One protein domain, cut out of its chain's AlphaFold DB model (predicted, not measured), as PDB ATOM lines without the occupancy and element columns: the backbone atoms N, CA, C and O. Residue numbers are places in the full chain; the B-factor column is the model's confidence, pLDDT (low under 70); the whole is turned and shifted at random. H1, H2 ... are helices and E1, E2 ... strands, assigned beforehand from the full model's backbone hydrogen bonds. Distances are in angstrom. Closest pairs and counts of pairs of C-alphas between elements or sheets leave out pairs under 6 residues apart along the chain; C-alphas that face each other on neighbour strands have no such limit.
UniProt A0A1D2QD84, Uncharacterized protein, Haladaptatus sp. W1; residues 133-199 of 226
ATOM      1  N   MET A 133     -16.000  36.610   9.938       97.06
ATOM      2  CA  MET A 133     -15.532  35.244   9.731       97.06
ATOM      3  C   MET A 133     -14.659  34.852  10.913       97.06
ATOM      4  O   MET A 133     -13.681  35.539  11.222       97.06
ATOM      5  N   GLN A 134     -15.009  33.759  11.582       97.81
ATOM      6  CA  GLN A 134     -14.233  33.246  12.700       97.81
ATOM      7  C   GLN A 134     -13.161  32.291  12.191       97.81
ATOM      8  O   GLN A 134     -13.426  31.445  11.344       97.81
ATOM      9  N   ILE A 135     -11.942  32.409  12.704       98.00
ATOM     10  CA  ILE A 135     -10.857  31.480  12.400       98.00
ATOM     11  C   ILE A 135     -10.259  31.027  13.724       98.00
ATOM     12  O   ILE A 135      -9.760  31.827  14.521       98.00
ATOM     13  N   ALA A 136     -10.318  29.725  13.962       97.62
ATOM     14  CA  ALA A 136      -9.785  29.103  15.156       97.62
ATOM     15  C   ALA A 136      -8.750  28.040  14.800       97.62
ATOM     16  O   ALA A 136      -8.882  27.295  13.833       97.62
ATOM     17  N   VAL A 137      -7.718  27.953  15.624       97.50
ATOM     18  CA  VAL A 137      -6.649  26.961  15.509       97.50
ATOM     19  C   VAL A 137      -6.365  26.376  16.891       97.50
ATOM     20  O   VAL A 137      -6.525  27.061  17.907       97.50
ATOM     21  N   SER A 138      -5.968  25.105  16.955       96.94
ATOM     22  CA  SER A 138      -5.599  24.488  18.230       96.94
ATOM     23  C   SER A 138      -4.233  24.986  18.718       96.94
ATOM     24  O   SER A 138      -3.358  25.337  17.924       96.94
ATOM     25  N   GLU A 139      -4.003  24.955  20.033       95.50
ATOM     26  CA  GLU A 139      -2.682  25.263  20.605       95.50
ATOM     27  C   GLU A 139      -1.587  24.323  20.077       95.50
ATOM     28  O   GLU A 139      -0.436  24.728  19.945       95.50
ATOM     29  N   THR A 140      -1.940  23.077  19.740       95.56
ATOM     30  CA  THR A 140      -0.988  22.093  19.200       95.56
ATOM     31  C   THR A 140      -0.532  22.465  17.790       95.56
ATOM     32  O   THR A 140       0.661  22.403  17.502       95.56
ATOM     33  N   GLU A 141      -1.462  22.891  16.933       95.81
ATOM     34  CA  GLU A 141      -1.158  23.357  15.572       95.81
ATOM     35  C   GLU A 141      -0.342  24.657  15.594       95.81
ATOM     36  O   GLU A 141       0.598  24.815  14.821       95.81
ATOM     37  N   LEU A 142      -0.647  25.575  16.518       93.94
ATOM     38  CA  LEU A 142       0.146  26.795  16.698       93.94
ATOM     39  C   LEU A 142       1.569  26.497  17.167       93.94
ATOM     40  O   LEU A 142       2.523  27.029  16.604       93.94
ATOM     41  N   ALA A 143       1.718  25.646  18.184       92.88
ATOM     42  CA  ALA A 143       3.019  25.317  18.761       92.88
ATOM     43  C   ALA A 143       3.932  24.555  17.788       92.88
ATOM     44  O   ALA A 143       5.152  24.581  17.947       92.88
ATOM     45  N   SER A 144       3.364  23.870  16.793       92.44
ATOM     46  CA  SER A 144       4.137  23.185  15.754       92.44
ATOM     47  C   SER A 144       4.688  24.142  14.686       92.44
ATOM     48  O   SER A 144       5.521  23.725  13.880       92.44
ATOM     49  N   GLU A 145       4.206  25.395  14.654       92.19
ATOM     50  CA  GLU A 145       4.413  26.373  13.575       92.19
ATOM     51  C   GLU A 145       4.119  25.815  12.172       92.19
ATOM     52  O   GLU A 145       4.675  26.271  11.164       92.19
ATOM     53  N   ARG A 146       3.274  24.785  12.107       94.88
ATOM     54  CA  ARG A 146       2.872  24.113  10.881       94.88
ATOM     55  C   ARG A 146       1.388  23.789  10.975       94.88
ATOM     56  O   ARG A 146       1.011  22.696  11.389       94.88
ATOM     57  N   VAL A 147       0.571  24.744  10.554       97.50
ATOM     58  CA  VAL A 147      -0.885  24.632  10.563       97.50
ATOM     59  C   VAL A 147      -1.326  23.768   9.385       97.50
ATOM     60  O   VAL A 147      -1.222  24.157   8.220       97.50
ATOM     61  N   THR A 148      -1.796  22.575   9.715       98.00
ATOM     62  CA  THR A 148      -2.409  21.568   8.841       98.00
ATOM     63  C   THR A 148      -3.895  21.368   9.125       98.00
ATOM     64  O   THR A 148      -4.585  20.731   8.327       98.00
ATOM     65  N   GLU A 149      -4.396  21.956  10.209       98.31
ATOM     66  CA  GLU A 149      -5.814  22.014  10.539       98.31
ATOM     67  C   GLU A 149      -6.202  23.372  11.139       98.31
ATOM     68  O   GLU A 149      -5.526  23.898  12.025       98.31
ATOM     69  N   LEU A 150      -7.319  23.934  10.677       97.62
ATOM     70  CA  LEU A 150      -7.979  25.089  11.289       97.62
ATOM     71  C   LEU A 150      -9.499  24.953  11.173       97.62
ATOM     72  O   LEU A 150     -10.006  24.163  10.381       97.62
ATOM     73  N   THR A 151     -10.236  25.717  11.965       98.19
ATOM     74  CA  THR A 151     -11.694  25.837  11.858       98.19
ATOM     75  C   THR A 151     -12.028  27.222  11.326       98.19
ATOM     76  O   THR A 151     -11.546  28.210  11.880       98.19
ATOM     77  N   ILE A 152     -12.824  27.293  10.259       97.44
ATOM     78  CA  ILE A 152     -13.399  28.537   9.739       97.44
ATOM     79  C   ILE A 152     -14.891  28.513  10.050       97.44
ATOM     80  O   ILE A 152     -15.601  27.628   9.575       97.44
ATOM     81  N   ASP A 153     -15.350  29.464  10.855       95.44
ATOM     82  CA  ASP A 153     -16.673  29.461  11.475       95.44
ATOM     83  C   ASP A 153     -16.924  28.132  12.212       95.44
ATOM     84  O   ASP A 153     -16.313  27.887  13.252       95.44
ATOM     85  N   ASP A 154     -17.748  27.246  11.650       93.69
ATOM     86  CA  ASP A 154     -18.061  25.919  12.200       93.69
ATOM     87  C   ASP A 154     -17.496  24.761  11.348       93.69
ATOM     88  O   ASP A 154     -17.798  23.588  11.589       93.69
ATOM     89  N   GLU A 155     -16.695  25.062  10.322       97.19
ATOM     90  CA  GLU A 155     -16.160  24.081   9.377       97.19
ATOM     91  C   GLU A 155     -14.665  23.837   9.605       97.19
ATOM     92  O   GLU A 155     -13.832  24.736   9.469       97.19
ATOM     93  N   THR A 156     -14.305  22.593   9.919       97.88
ATOM     94  CA  THR A 156     -12.904  22.178  10.031       97.88
ATOM     95  C   THR A 156     -12.301  21.922   8.652       97.88
ATOM     96  O   THR A 156     -12.809  21.115   7.871       97.88
ATOM     97  N   VAL A 157     -11.176  22.577   8.384       97.75
ATOM     98  CA  VAL A 157     -10.352  22.408   7.190       97.75
ATOM     99  C   VAL A 157      -9.067  21.698   7.600       97.75
ATOM    100  O   VAL A 157      -8.267  22.257   8.346       97.75
ATOM    101  N   THR A 158      -8.852  20.492   7.075       97.75
ATOM    102  CA  THR A 158      -7.659  19.673   7.339       97.75
ATOM    103  C   THR A 158      -6.987  19.304   6.018       97.75
ATOM    104  O   THR A 158      -7.661  18.919   5.060       97.75
ATOM    105  N   GLY A 159      -5.659  19.375   5.949       97.38
ATOM    106  CA  GLY A 159      -4.914  19.040   4.735       97.38
ATOM    107  C   GLY A 159      -3.408  19.205   4.887       97.38
ATOM    108  O   GLY A 159      -2.869  19.233   5.993       97.38
ATOM    109  N   SER A 160      -2.693  19.313   3.766       97.38
ATOM    110  CA  SER A 160      -1.320  19.808   3.841       97.38
ATOM    111  C   SER A 160      -1.315  21.284   4.256       97.38
ATOM    112  O   SER A 160      -2.299  22.001   4.087       97.38
ATOM    113  N   ALA A 161      -0.179  21.759   4.759       97.19
ATOM    114  CA  ALA A 161       0.003  23.165   5.113       97.19
ATOM    115  C   ALA A 161      -0.320  24.126   3.946       97.19
ATOM    116  O   ALA A 161      -0.882  25.196   4.162       97.19
ATOM    117  N   ALA A 162      -0.018  23.725   2.705       97.38
ATOM    118  CA  ALA A 162      -0.356  24.496   1.511       97.38
ATOM    119  C   ALA A 162      -1.862  24.452   1.192       97.38
ATOM    120  O   ALA A 162      -2.436  25.478   0.822       97.38
ATOM    121  N   ASP A 163      -2.512  23.297   1.375       97.50
ATOM    122  CA  ASP A 163      -3.956  23.153   1.148       97.50
ATOM    123  C   ASP A 163      -4.752  24.024   2.123       97.50
ATOM    124  O   ASP A 163      -5.702  24.687   1.716       97.50
ATOM    125  N   VAL A 164      -4.335  24.073   3.394       97.94
ATOM    126  CA  VAL A 164      -4.966  24.915   4.420       97.94
ATOM    127  C   VAL A 164      -4.840  26.399   4.085       97.94
ATOM    128  O   VAL A 164      -5.837  27.114   4.142       97.94
ATOM    129  N   LEU A 165      -3.645  26.861   3.696       97.94
ATOM    130  CA  LEU A 165      -3.442  28.253   3.275       97.94
ATOM    131  C   LEU A 165      -4.319  28.604   2.070       97.94
ATOM    132  O   LEU A 165      -5.000  29.625   2.080       97.94
ATOM    133  N   THR A 166      -4.349  27.727   1.063       96.75
ATOM    134  CA  THR A 166      -5.147  27.921  -0.155       96.75
ATOM    135  C   THR A 166      -6.641  27.961   0.159       96.75
ATOM    136  O   THR A 166      -7.354  28.842  -0.319       96.75
ATOM    137  N   ALA A 167      -7.124  27.032   0.986       96.81
ATOM    138  CA  ALA A 167      -8.522  26.965   1.390       96.81
ATOM    139  C   ALA A 167      -8.946  28.199   2.197       96.81
ATOM    140  O   ALA A 167     -10.032  28.730   1.964       96.81
ATOM    141  N   LEU A 168      -8.088  28.679   3.102       97.56
ATOM    142  CA  LEU A 168      -8.349  29.885   3.877       97.56
ATOM    143  C   LEU A 168      -8.398  31.131   2.985       97.56
ATOM    144  O   LEU A 168      -9.385  31.862   3.050       97.56
ATOM    145  N   SER A 169      -7.400  31.346   2.117       96.50
ATOM    146  CA  SER A 169      -7.396  32.473   1.169       96.50
ATOM    147  C   SER A 169      -8.650  32.467   0.292       96.50
ATOM    148  O   SER A 169      -9.344  33.477   0.201       96.50
ATOM    149  N   ALA A 170      -9.000  31.312  -0.284       95.50
ATOM    150  CA  ALA A 170     -10.185  31.177  -1.129       95.50
ATOM    151  C   ALA A 170     -11.489  31.438  -0.358       95.50
ATOM    152  O   ALA A 170     -12.439  31.996  -0.906       95.50
ATOM    153  N   ARG A 171     -11.557  31.042   0.920       96.56
ATOM    154  CA  ARG A 171     -12.724  31.305   1.767       96.56
ATOM    155  C   ARG A 171     -12.851  32.792   2.088       96.56
ATOM    156  O   ARG A 171     -13.952  33.320   1.964       96.56
ATOM    157  N   VAL A 172     -11.753  33.459   2.449       96.00
ATOM    158  CA  VAL A 172     -11.728  34.907   2.708       96.00
ATOM    159  C   VAL A 172     -12.113  35.691   1.457       96.00
ATOM    160  O   VAL A 172     -12.966  36.563   1.548       96.00
ATOM    161  N   GLU A 173     -11.565  35.345   0.291       94.06
ATOM    162  CA  GLU A 173     -11.894  36.002  -0.981       94.06
ATOM    163  C   GLU A 173     -13.369  35.819  -1.371       94.06
ATOM    164  O   GLU A 173     -14.017  36.756  -1.824       94.06
ATOM    165  N   SER A 174     -13.918  34.618  -1.167       93.94
ATOM    166  CA  SER A 174     -15.310  34.301  -1.508       93.94
ATOM    167  C   SER A 174     -16.327  34.988  -0.589       93.94
ATOM    168  O   SER A 174     -17.396  35.399  -1.041       93.94
ATOM    169  N   VAL A 175     -16.019  35.084   0.709       93.88
ATOM    170  CA  VAL A 175     -16.917  35.678   1.712       93.88
ATOM    171  C   VAL A 175     -16.748  37.197   1.808       93.88
ATOM    172  O   VAL A 175     -17.724  37.878   2.100       93.88
ATOM    173  N   ASP A 176     -15.539  37.714   1.569       92.31
ATOM    174  CA  ASP A 176     -15.151  39.124   1.734       92.31
ATOM    175  C   ASP A 176     -15.589  39.729   3.090       92.31
ATOM    176  O   ASP A 176     -16.301  40.737   3.124       92.31
ATOM    177  N   PRO A 177     -15.206  39.121   4.235       93.00
ATOM    178  CA  PRO A 177     -15.690  39.553   5.543       93.00
ATOM    179  C   PRO A 177     -15.170  40.946   5.927       93.00
ATOM    180  O   PRO A 177     -14.032  41.327   5.640       93.00
ATOM    181  N   ASP A 178     -15.979  41.703   6.667       89.75
ATOM    182  CA  ASP A 178     -15.565  42.993   7.228       89.75
ATOM    183  C   ASP A 178     -14.568  42.817   8.374       89.75
ATOM    184  O   ASP A 178     -13.649  43.625   8.533       89.75
ATOM    185  N   VAL A 179     -14.736  41.746   9.157       91.38
ATOM    186  CA  VAL A 179     -13.914  41.433  10.329       91.38
ATOM    187  C   VAL A 179     -13.500  39.963  10.324       91.38
ATOM    188  O   VAL A 179     -14.334  39.062  10.254       91.38
ATOM    189  N   LEU A 180     -12.199  39.715  10.487       95.12
ATOM    190  CA  LEU A 180     -11.676  38.395  10.842       95.12
ATOM    191  C   LEU A 180     -11.597  38.285  12.366       95.12
ATOM    192  O   LEU A 180     -10.885  39.055  13.013       95.12
ATOM    193  N   PHE A 181     -12.321  37.331  12.942       95.88
ATOM    194  CA  PHE A 181     -12.326  37.072  14.376       95.88
ATOM    195  C   PHE A 181     -11.462  35.851  14.683       95.88
ATOM    196  O   PHE A 181     -11.805  34.726  14.332       95.88
ATOM    197  N   LEU A 182     -10.323  36.065  15.334       95.81
ATOM    198  CA  LEU A 182      -9.361  35.002  15.615       95.81
ATOM    199  C   LEU A 182      -9.446  34.576  17.075       95.81
ATOM    200  O   LEU A 182      -9.518  35.426  17.963       95.81
ATOM    201  N   ASN A 183      -9.330  33.275  17.348       95.38
ATOM    202  CA  ASN A 183      -9.165  32.809  18.728       95.38
ATOM    203  C   ASN A 183      -7.806  33.225  19.332       95.38
ATOM    204  O   ASN A 183      -7.657  33.263  20.552       95.38
ATOM    205  N   THR A 184      -6.823  33.550  18.488       93.81
ATOM    206  CA  THR A 184      -5.519  34.093  18.881       93.81
ATOM    207  C   THR A 184      -4.883  34.906  17.753       93.81
ATOM    208  O   THR A 184      -4.933  34.529  16.582       93.81
ATOM    209  N   SER A 185      -4.228  36.014  18.096       90.56
ATOM    210  CA  SER A 185      -3.485  36.834  17.129       90.56
ATOM    211  C   SER A 185      -2.192  36.173  16.642       90.56
ATOM    212  O   SER A 185      -1.720  36.499  15.553       90.56
ATOM    213  N   ALA A 186      -1.642  35.215  17.400       92.00
ATOM    214  CA  ALA A 186      -0.409  34.503  17.049       92.00
ATOM    215  C   ALA A 186      -0.540  33.678  15.756       92.00
ATOM    216  O   ALA A 186       0.465  33.359  15.122       92.00
ATOM    217  N   LEU A 187      -1.772  33.372  15.337       95.00
ATOM    218  CA  LEU A 187      -2.042  32.656  14.096       95.00
ATOM    219  C   LEU A 187      -1.566  33.433  12.859       95.00
ATOM    220  O   LEU A 187      -1.030  32.824  11.939       95.00
ATOM    221  N   ILE A 188      -1.718  34.764  12.833       94.69
ATOM    222  CA  ILE A 188      -1.408  35.564  11.638       94.69
ATOM    223  C   ILE A 188       0.073  35.440  11.242       94.69
ATOM    224  O   ILE A 188       0.330  35.006  10.117       94.69
ATOM    225  N   PRO A 189       1.056  35.715  12.128       94.19
ATOM    226  CA  PRO A 189       2.462  35.505  11.792       94.19
ATOM    227  C   PRO A 189       2.776  34.069  11.360       94.19
ATOM    228  O   PRO A 189       3.536  33.883  10.415       94.19
ATOM    229  N   VAL A 190       2.187  33.060  12.013       95.56
ATOM    230  CA  VAL A 190       2.432  31.645  11.687       95.56
ATOM    231  C   VAL A 190       1.969  31.314  10.269       95.56
ATOM    232  O   VAL A 190       2.711  30.671   9.530       95.56
ATOM    233  N   LEU A 191       0.784  31.777   9.857       96.50
ATOM    234  CA  LEU A 191       0.263  31.532   8.509       96.50
ATOM    235  C   LEU A 191       1.122  32.197   7.431       96.50
ATOM    236  O   LEU A 191       1.479  31.540   6.454       96.50
ATOM    237  N   PHE A 192       1.508  33.462   7.624       96.06
ATOM    238  CA  PHE A 192       2.367  34.162   6.665       96.06
ATOM    239  C   PHE A 192       3.768  33.542   6.586       96.06
ATOM    240  O   PHE A 192       4.252  33.271   5.493       96.06
ATOM    241  N   GLN A 193       4.388  33.203   7.720       95.31
ATOM    242  CA  GLN A 193       5.678  32.502   7.716       95.31
ATOM    243  C   GLN A 193       5.582  31.114   7.076       95.31
ATOM    244  O   GLN A 193       6.513  30.671   6.406       95.31
ATOM    245  N   GLN A 194       4.475  30.399   7.285       96.81
ATOM    246  CA  GLN A 194       4.231  29.120   6.628       96.81
ATOM    247  C   GLN A 194       4.116  29.290   5.108       96.81
ATOM    248  O   GLN A 194       4.704  28.493   4.379       96.81
ATOM    249  N   ALA A 195       3.400  30.315   4.642       96.62
ATOM    250  CA  ALA A 195       3.276  30.641   3.226       96.62
ATOM    251  C   ALA A 195       4.643  30.957   2.599       96.62
ATOM    252  O   ALA A 195       4.996  30.349   1.590       96.62
ATOM    253  N   ASP A 196       5.459  31.780   3.269       95.88
ATOM    254  CA  ASP A 196       6.821  32.118   2.838       95.88
ATOM    255  C   ASP A 196       7.716  30.870   2.719       95.88
ATOM    256  O   ASP A 196       8.441  30.697   1.740       95.88
ATOM    257  N   ARG A 197       7.661  29.956   3.701       96.69
ATOM    258  CA  ARG A 197       8.446  28.702   3.689       96.69
ATOM    259  C   ARG A 197       8.041  27.761   2.551       96.69
ATOM    260  O   ARG A 197       8.855  26.936   2.136       96.69
ATOM    261  N   LEU A 198       6.781  27.820   2.123       96.56
ATOM    262  CA  LEU A 198       6.209  26.947   1.097       96.56
ATOM    263  C   LEU A 198       6.181  27.598  -0.291       96.56
ATOM    264  O   LEU A 198       5.819  26.907  -1.240       96.56
ATOM    265  N   ASP A 199       6.575  28.872  -0.405       95.69
ATOM    266  CA  ASP A 199       6.492  29.670  -1.635       95.69
ATOM    267  C   ASP A 199       5.058  29.703  -2.206       95.69
ATOM    268  O   ASP A 199       4.821  29.506  -3.398       95.69
TER     269      ASP A 199
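This is residues 133 to 199 of the 226 residues of an uncharacterized protein of Haladaptatus sp. W1 (UniProt A0A1D2QD84). A small twisted sheet of four short strands, E3 E2 E1 E4, has one long helix, H2, running along one of its faces, while its other face is bare. Past the end of the sheet where E1 and E4 end, H3 packs on the first residues of H2, and the short H1 comes near the first residue of H3. The printed part has 67 residues, with three named helices and four named strands in the order E1 H1 E2 E3 H2 E4 H3, and its class is mixed, helices and strands. The sheet is mixed too, with E1 and E4 parallel and the other neighbour pairs antiparallel. The whole is compact and rounded, with a radius of gyration of the C-alphas of 10.9 A and spans of 27 by 24 by 19 A.

E1, residues 133 to 136, begins at C-alpha 133 (-15.532, 35.244, 9.731) and is 10.0 A long. H1 is residues 139 to 143, 6.0 A. E2 is residues 149 to 152, 10.0 A, and E3 is residues 155 to 158, 9.8 A. H2, residues 161 to 175, begins at C-alpha 161 (0.003, 23.165, 5.113) and is 21.3 A long. E4 is residues 179 to 182, 9.5 A. H3, residues 187 to 198, is 16.4 A long and ends at C-alpha 198 (6.209, 26.947, 1.097).

E1 pairs with E4 over residues 133 to 135 and with E2 over residues 135 to 136, a staggered pairing. E1 and E4 are parallel at 14 degrees, with N 135 and O 181 2.8 A apart, within hydrogen-bond range. E1 and E2 are antiparallel at 153 degrees, with N 151 and O 136 at 2.8 A. E2 and E3 form a hairpin, with N 157 and O 150 at 2.8 A. H2 is on the sheet at a height of 8.8 A, over E2 and along the strands, at 0 degrees to E2 on the local plane; the closest C-alphas of H2 and E2 are those of Val 164 and Glu 149, 6.8 A apart. This makes two layers, helix on one face of a sheet. E3, H2 and E4 form a split strand-helix-strand unit, two strands running the same way with E2 and E1 between them, and its crossover is right-handed. With its residues 161 to 165 alone, H2 touches H3, opposite ways at a steep tilt of 58 degrees; their closest C-alphas, of Ala 162 and Leu 198, are 7.0 A apart. H3 is not on the sheet. H1 only grazes the sheet with residues 140 to 142, and is close but not clearly touching H3, the closest C-alphas, of Leu 142 and Leu 187, being 6.8 A apart. In H1, H2 and H3 every O i to N i+4 pair is within hydrogen-bond range.

The two C-alphas farthest apart, of Ser 144 and Asp 178, are 29.2 A apart. The printed part has no cut, and each link between its named elements is tight. The mean pLDDT of the printed part is 95.8, and no printed residue is under 70.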